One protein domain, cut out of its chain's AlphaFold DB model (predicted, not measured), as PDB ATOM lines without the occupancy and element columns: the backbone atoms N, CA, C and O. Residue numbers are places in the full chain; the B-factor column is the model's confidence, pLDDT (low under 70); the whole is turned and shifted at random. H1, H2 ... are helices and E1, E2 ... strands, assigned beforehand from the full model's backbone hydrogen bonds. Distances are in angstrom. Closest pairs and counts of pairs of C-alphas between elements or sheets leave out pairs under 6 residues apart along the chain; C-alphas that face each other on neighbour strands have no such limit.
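This is residues 31 to 85 of the 86 residues of an uncharacterized protein of Aquimarina sp. AD10 (UniProt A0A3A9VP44). Going along the printed part from its first residue, you meet E1 at one end of the domain, then an unnamed stretch, residues 40 to 49, that runs beside a small sheet to the short helix H1 at the other end, and from there the backbone folds back into that sheet, where E2, E3 and E4 lie side by side. At the E1 end, residues 31 to 32 and residues 83 to 84 both come back to E1 in short pairings. The printed part has 55 residues, with one named helix and four named strands in the order E1, H1, E2, E3, E4; the sheet's order is E2, E3, E4, all antiparallel. The class is mixed, helices and strands, though under half of the residues, 22 of 55, are in named elements. The whole is loose, with a radius of gyration of the C-alphas of 13.0 A, and only just elongated, spanning 40 by 20 by 12 A.

Start at E1, residues 37 to 39, which pairs with no named strand; its residues 37 to 38 pair antiparallel with residues 31 to 32, and its residues 38 to 39 with residues 83 to 84. Next comes H1, residues 50 to 54, apart from E1 and not on the sheet, with 0 pairs of C-alphas within 10 A; its O i to N i+4 pair is within hydrogen-bond range. Then look at E2, residues 60 to 64, and E3, residues 67 to 71, an antiparallel hairpin at 165 degrees, where N 62 and O 69 are 2.9 A apart, within hydrogen-bond range. E3 forms a second hairpin with E4, residues 78 to 81, antiparallel at 167 degrees, where N 68 and O 80 are within hydrogen-bond range at 2.9 A. E2, E3 and E4 form a meander, each strand the antiparallel neighbour of the one before. E2 and E4 are the edge strands and apart from each other; E1 is apart from E2, E3 and E4, and H1 is apart from E3 and E4.

Find C-alpha 37 at (10.572, -4.096, 53.775), where E1 begins; it spans 7.0 A. H1 starts at C-alpha 50, at (12.556, -2.057, 19.653), and measures 6.4 A. E2 runs 12.7 A, E3 12.8 A, and E4 10.7 A, ending at C-alpha 81 at (10.433, 6.790, 45.091).

Look for the two C-alphas farthest apart at Arg 35 and Lys 54, 40.5 A from each other. The printed part has no cut. The links H1 to E2 and E2 to E3 are tight, E1 to H1 and E3 to E4 are short, and no link is long. The mean pLDDT of the printed part is 95.4, and no printed residue is under 70.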
ATOM      1  N   TYR A  31      12.075  -5.446  48.458       92.75
ATOM      2  CA  TYR A  31      13.268  -5.963  49.120       92.75
ATOM      3  C   TYR A  31      13.202  -5.662  50.607       92.75
ATOM      4  O   TYR A  31      12.469  -4.778  51.049       92.75
ATOM      5  N   LYS A  32      13.967  -6.421  51.380       93.12
ATOM      6  CA  LYS A  32      14.084  -6.265  52.822       93.12
ATOM      7  C   LYS A  32      15.511  -5.844  53.149       93.12
ATOM      8  O   LYS A  32      16.447  -6.484  52.676       93.12
ATOM      9  N   ASP A  33      15.657  -4.778  53.926       88.12
ATOM     10  CA  ASP A  33      16.896  -4.479  54.645       88.12
ATOM     11  C   ASP A  33      16.796  -5.005  56.091       88.12
ATOM     12  O   ASP A  33      15.771  -5.568  56.488       88.12
ATOM     13  N   ASP A  34      17.839  -4.821  56.903       84.25
ATOM     14  CA  ASP A  34      17.879  -5.314  58.291       84.25
ATOM     15  C   ASP A  34      16.722  -4.812  59.177       84.25
ATOM     16  O   ASP A  34      16.515  -5.321  60.278       84.25
ATOM     17  N   ARG A  35      15.968  -3.796  58.739       86.31
ATOM     18  CA  ARG A  35      14.978  -3.087  59.556       86.31
ATOM     19  C   ARG A  35      13.576  -3.114  58.962       86.31
ATOM     20  O   ARG A  35      12.613  -3.100  59.725       86.31
ATOM     21  N   LYS A  36      13.439  -3.059  57.636       93.62
ATOM     22  CA  LYS A  36      12.170  -2.800  56.945       93.62
ATOM     23  C   LYS A  36      12.101  -3.493  55.591       93.62
ATOM     24  O   LYS A  36      13.107  -3.714  54.919       93.62
ATOM     25  N   THR A  37      10.874  -3.766  55.168       95.81
ATOM     26  CA  THR A  37      10.572  -4.096  53.775       95.81
ATOM     27  C   THR A  37      10.260  -2.808  53.025       95.81
ATOM     28  O   THR A  37       9.556  -1.946  53.544       95.81
ATOM     29  N   TRP A  38      10.791  -2.668  51.818       96.25
ATOM     30  CA  TRP A  38      10.636  -1.500  50.961       96.25
ATOM     31  C   TRP A  38       9.980  -1.885  49.646       96.25
ATOM     32  O   TRP A  38      10.217  -2.971  49.116       96.25
ATOM     33  N   THR A  39       9.183  -0.970  49.101       97.50
ATOM     34  CA  THR A  39       8.502  -1.143  47.818       97.50
ATOM     35  C   THR A  39       8.264   0.198  47.118       97.50
ATOM     36  O   THR A  39       8.686   1.248  47.601       97.50
ATOM     37  N   CYS A  40       7.610   0.166  45.960       97.38
ATOM     38  CA  CYS A  40       7.202   1.332  45.184       97.38
ATOM     39  C   CYS A  40       5.721   1.248  44.799       97.38
ATOM     40  O   CYS A  40       5.080   0.203  44.934       97.38
ATOM     41  N   LYS A  41       5.186   2.346  44.245       96.12
ATOM     42  CA  LYS A  41       3.826   2.361  43.686       96.12
ATOM     43  C   LYS A  41       3.695   1.296  42.588       96.12
ATOM     44  O   LYS A  41       4.596   1.142  41.765       96.12
ATOM     45  N   SER A  42       2.562   0.600  42.549       94.81
ATOM     46  CA  SER A  42       2.330  -0.543  41.648       94.81
ATOM     47  C   SER A  42       2.186  -0.171  40.170       94.81
ATOM     48  O   SER A  42       2.366  -1.014  39.300       94.81
ATOM     49  N   ASN A  43       1.866   1.086  39.867       96.81
ATOM     50  CA  ASN A  43       1.628   1.567  38.506       96.81
ATOM     51  C   ASN A  43       2.821   2.325  37.904       96.81
ATOM     52  O   ASN A  43       2.648   3.045  36.918       96.81
ATOM     53  N   PHE A  44       4.012   2.213  38.498       98.06
ATOM     54  CA  PHE A  44       5.225   2.756  37.900       98.06
ATOM     55  C   PHE A  44       5.586   1.979  36.630       98.06
ATOM     56  O   PHE A  44       5.571   0.748  36.617       98.06
ATOM     57  N   PHE A  45       5.889   2.701  35.556       97.56
ATOM     58  CA  PHE A  45       6.253   2.129  34.268       97.56
ATOM     59  C   PHE A  45       7.399   2.926  33.648       97.56
ATOM     60  O   PHE A  45       7.516   4.124  33.882       97.56
ATOM     61  N   CYS A  46       8.208   2.264  32.831       97.12
ATOM     62  CA  CYS A  46       9.274   2.872  32.040       97.12
ATOM     63  C   CYS A  46       9.283   2.170  30.684       97.12
ATOM     64  O   CYS A  46       9.377   0.946  30.641       97.12
ATOM     65  N   PHE A  47       9.106   2.917  29.593       96.00
ATOM     66  CA  PHE A  47       8.849   2.335  28.280       96.00
ATOM     67  C   PHE A  47      10.095   1.722  27.640       96.00
ATOM     68  O   PHE A  47      11.106   2.395  27.434       96.00
ATOM     69  N   LEU A  48       9.953   0.477  27.191       96.69
ATOM     70  CA  LEU A  48      10.925  -0.184  26.332       96.69
ATOM     71  C   LEU A  48      10.534  -0.050  24.860       96.69
ATOM     72  O   LEU A  48       9.358   0.026  24.491       96.69
ATOM     73  N   THR A  49      11.547  -0.016  24.004       95.75
ATOM     74  CA  THR A  49      11.415   0.141  22.557       95.75
ATOM     75  C   THR A  49      12.117  -0.990  21.812       95.75
ATOM     76  O   THR A  49      12.890  -1.769  22.374       95.75
ATOM     77  N   ALA A  50      11.870  -1.084  20.504       95.75
ATOM     78  CA  ALA A  50      12.556  -2.057  19.653       95.75
ATOM     79  C   ALA A  50      14.071  -1.806  19.580       95.75
ATOM     80  O   ALA A  50      14.833  -2.732  19.320       95.75
ATOM     81  N   ASN A  51      14.517  -0.568  19.812       96.75
ATOM     82  CA  ASN A  51      15.939  -0.238  19.810       96.75
ATOM     83  C   ASN A  51      16.650  -0.767  21.059       96.75
ATOM     84  O   ASN A  51      17.821  -1.122  20.967       96.75
ATOM     85  N   ASP A  52      15.945  -0.896  22.186       96.62
ATOM     86  CA  ASP A  52      16.506  -1.520  23.386       96.62
ATOM     87  C   ASP A  52      16.806  -3.001  23.140       96.62
ATOM     88  O   ASP A  52      17.913  -3.454  23.421       96.62
ATOM     89  N   ALA A  53      15.879  -3.719  22.495       93.00
ATOM     90  CA  ALA A  53      16.058  -5.124  22.125       93.00
ATOM     91  C   ALA A  53      17.223  -5.326  21.150       93.00
ATOM     92  O   ALA A  53      17.955  -6.298  21.271       93.00
ATOM     93  N   LYS A  54      17.408  -4.406  20.195       95.56
ATOM     94  CA  LYS A  54      18.505  -4.461  19.213       95.56
ATOM     95  C   LYS A  54      19.874  -4.116  19.798       95.56
ATOM     96  O   LYS A  54      20.875  -4.293  19.117       95.56
ATOM     97  N   SER A  55      19.922  -3.547  21.002       95.12
ATOM     98  CA  SER A  55      21.179  -3.087  21.593       95.12
ATOM     99  C   SER A  55      22.006  -4.204  22.229       95.12
ATOM    100  O   SER A  55      23.151  -3.944  22.592       95.12
ATOM    101  N   ASP A  56      21.414  -5.390  22.429       88.81
ATOM    102  CA  ASP A  56      21.973  -6.529  23.175       88.81
ATOM    103  C   ASP A  56      22.499  -6.182  24.585       88.81
ATOM    104  O   ASP A  56      23.210  -6.965  25.217       88.81
ATOM    105  N   ARG A  57      22.122  -5.012  25.118       95.00
ATOM    106  CA  ARG A  57      22.460  -4.545  26.467       95.00
ATOM    107  C   ARG A  57      21.259  -4.705  27.404       95.00
ATOM    108  O   ARG A  57      20.116  -4.566  26.967       95.00
ATOM    109  N   PRO A  58      21.488  -4.993  28.694       95.75
ATOM    110  CA  PRO A  58      20.407  -5.139  29.658       95.75
ATOM    111  C   PRO A  58      19.768  -3.786  29.994       95.75
ATOM    112  O   PRO A  58      20.400  -2.735  29.890       95.75
ATOM    113  N   VAL A  59      18.527  -3.835  30.477       97.00
ATOM    114  CA  VAL A  59      17.960  -2.743  31.277       97.00
ATOM    115  C   VAL A  59      18.651  -2.761  32.639       97.00
ATOM    116  O   VAL A  59      18.696  -3.806  33.292       97.00
ATOM    117  N   GLU A  60      19.175  -1.622  33.081       96.81
ATOM    118  CA  GLU A  60      19.754  -1.495  34.417       96.81
ATOM    119  C   GLU A  60      18.682  -1.050  35.417       96.81
ATOM    120  O   GLU A  60      17.999  -0.044  35.214       96.81
ATOM    121  N   ILE A  61      18.548  -1.797  36.516       96.31
ATOM    122  CA  ILE A  61      17.723  -1.414  37.665       96.31
ATOM    123  C   ILE A  61      18.665  -1.095  38.822       96.31
ATOM    124  O   ILE A  61      19.351  -1.982  39.328       96.31
ATOM    125  N   VAL A  62      18.694   0.166  39.248       96.19
ATOM    126  CA  VAL A  62      19.548   0.619  40.352       96.19
ATOM    127  C   VAL A  62      18.688   0.957  41.557       96.19
ATOM    128  O   VAL A  62      17.837   1.849  41.505       96.19
ATOM    129  N   ILE A  63      18.934   0.255  42.664       94.62
ATOM    130  CA  ILE A  63      18.263   0.499  43.939       94.62
ATOM    131  C   ILE A  63      19.142   1.403  44.798       94.62
ATOM    132  O   ILE A  63      20.253   1.051  45.181       94.62
ATOM    133  N   LYS A  64      18.625   2.592  45.098       92.44
ATOM    134  CA  LYS A  64      19.191   3.561  46.042       92.44
ATOM    135  C   LYS A  64      18.299   3.609  47.281       92.44
ATOM    136  O   LYS A  64      17.161   3.149  47.251       92.44
ATOM    137  N   LYS A  65      18.781   4.240  48.358       87.12
ATOM    138  CA  LYS A  65      18.128   4.272  49.684       87.12
ATOM    139  C   LYS A  65      16.602   4.469  49.661       87.12
ATOM    140  O   LYS A  65      15.906   3.839  50.441       87.12
ATOM    141  N   ASN A  66      16.094   5.363  48.817       91.88
ATOM    142  CA  ASN A  66      14.668   5.676  48.704       91.88
ATOM    143  C   ASN A  66      14.201   5.775  47.245       91.88
ATOM    144  O   ASN A  66      13.234   6.480  46.958       91.88
ATOM    145  N   LYS A  67      14.912   5.147  46.306       96.62
ATOM    146  CA  LYS A  67      14.633   5.302  44.877       96.62
ATOM    147  C   LYS A  67      15.031   4.064  44.086       96.62
ATOM    148  O   LYS A  67      16.123   3.543  44.278       96.62
ATOM    149  N   MET A  68      14.172   3.660  43.160       97.69
ATOM    150  CA  MET A  68      14.514   2.752  42.072       97.69
ATOM    151  C   MET A  68      14.654   3.560  40.785       97.69
ATOM    152  O   MET A  68      13.762   4.336  40.449       97.69
ATOM    153  N   GLU A  69      15.759   3.369  40.074       98.31
ATOM    154  CA  GLU A  69      15.976   3.893  38.723       98.31
ATOM    155  C   GLU A  69      15.915   2.731  37.735       98.31
ATOM    156  O   GLU A  69      16.574   1.714  37.949       98.31
ATOM    157  N   VAL A  70      15.127   2.883  36.669       98.19
ATOM    158  CA  VAL A  70      15.045   1.934  35.556       98.19
ATOM    159  C   VAL A  70      15.627   2.619  34.331       98.19
ATOM    160  O   VAL A  70      15.095   3.626  33.866       98.19
ATOM    161  N   THR A  71      16.734   2.082  33.826       98.19
ATOM    162  CA  THR A  71      17.484   2.660  32.708       98.19
ATOM    163  C   THR A  71      17.552   1.656  31.564       98.19
ATOM    164  O   THR A  71      18.381   0.742  31.592       98.19
ATOM    165  N   PRO A  72      16.674   1.791  30.556       97.94
ATOM    166  CA  PRO A  72      16.821   1.073  29.304       97.94
ATOM    167  C   PRO A  72      18.138   1.449  28.615       97.94
ATOM    168  O   PRO A  72      18.658   2.552  28.807       97.94
ATOM    169  N   PRO A  73      18.708   0.551  27.805       97.50
ATOM    170  CA  PRO A  73      20.000   0.791  27.174       97.50
ATOM    171  C   PRO A  73      19.966   1.898  26.108       97.50
ATOM    172  O   PRO A  73      21.017   2.487  25.828       97.50
ATOM    173  N   VAL A  74      18.814   2.161  25.479       97.75
ATOM    174  CA  VAL A  74      18.673   3.149  24.397       97.75
ATOM    175  C   VAL A  74      17.525   4.127  24.645       97.75
ATOM    176  O   VAL A  74      17.699   5.322  24.405       97.75
ATOM    177  N   SER A  75      16.352   3.658  25.078       96.12
ATOM    178  CA  SER A  75      15.223   4.539  25.383       96.12
ATOM    179  C   SER A  75      15.431   5.318  26.685       96.12
ATOM    180  O   SER A  75      16.333   5.048  27.478       96.12
ATOM    181  N   SER A  76      14.602   6.340  26.901       97.06
ATOM    182  CA  SER A  76      14.677   7.164  28.106       97.06
ATOM    183  C   SER A  76      14.318   6.361  29.357       97.06
ATOM    184  O   SER A  76      13.262   5.733  29.418       97.06
ATOM    185  N   GLY A  77      15.187   6.434  30.366       97.94
ATOM    186  CA  GLY A  77      14.929   5.890  31.695       97.94
ATOM    187  C   GLY A  77      13.954   6.731  32.516       97.94
ATOM    188  O   GLY A  77      13.644   7.872  32.172       97.94
ATOM    189  N   ASP A  78      13.497   6.157  33.625       98.12
ATOM    190  CA  ASP A  78      12.650   6.832  34.611       98.12
ATOM    191  C   ASP A  78      12.961   6.321  36.031       98.12
ATOM    192  O   ASP A  78      13.694   5.343  36.220       98.12
ATOM    193  N   TYR A  79      12.415   6.976  37.052       98.31
ATOM    194  CA  TYR A  79      12.614   6.594  38.443       98.31
ATOM    195  C   TYR A  79      11.343   6.677  39.282       98.31
ATOM    196  O   TYR A  79      10.391   7.398  38.991       98.31
ATOM    197  N   VAL A  80      11.359   5.957  40.401       98.44
ATOM    198  CA  VAL A  80      10.278   5.975  41.382       98.44
ATOM    199  C   VAL A  80      10.817   5.999  42.800       98.44
ATOM    200  O   VAL A  80      11.799   5.333  43.126       98.44
ATOM    201  N   THR A  81      10.156   6.773  43.656       98.19
ATOM    202  CA  THR A  81      10.433   6.790  45.091       98.19
ATOM    203  C   THR A  81      10.020   5.467  45.727       98.19
ATOM    204  O   THR A  81       8.923   4.959  45.488       98.19
ATOM    205  N   LEU A  82      10.902   4.942  46.568       97.62
ATOM    206  CA  LEU A  82      10.659   3.777  47.401       97.62
ATOM    207  C   LEU A  82      10.180   4.214  48.780       97.62
ATOM    208  O   LEU A  82      10.677   5.194  49.338       97.62
ATOM    209  N   TYR A  83       9.243   3.462  49.336       96.06
ATOM    210  CA  TYR A  83       8.711   3.668  50.674       96.06
ATOM    211  C   TYR A  83       8.687   2.347  51.452       96.06
ATOM    212  O   TYR A  83       8.609   1.280  50.834       96.06
ATOM    213  N   PRO A  84       8.767   2.395  52.794       95.81
ATOM    214  CA  PRO A  84       8.547   1.215  53.612       95.81
ATOM    215  C   PRO A  84       7.154   0.647  53.347       95.81
ATOM    216  O   PRO A  84       6.176   1.392  53.337       95.81
ATOM    217  N   GLU A  85       7.076  -0.657  53.124       93.56
ATOM    218  CA  GLU A  85       5.804  -1.369  53.054       93.56
ATOM    219  C   GLU A  85       5.109  -1.285  54.424       93.56
ATOM    220  O   GLU A  85       5.779  -1.384  55.459       93.56
TER     221      GLU A  85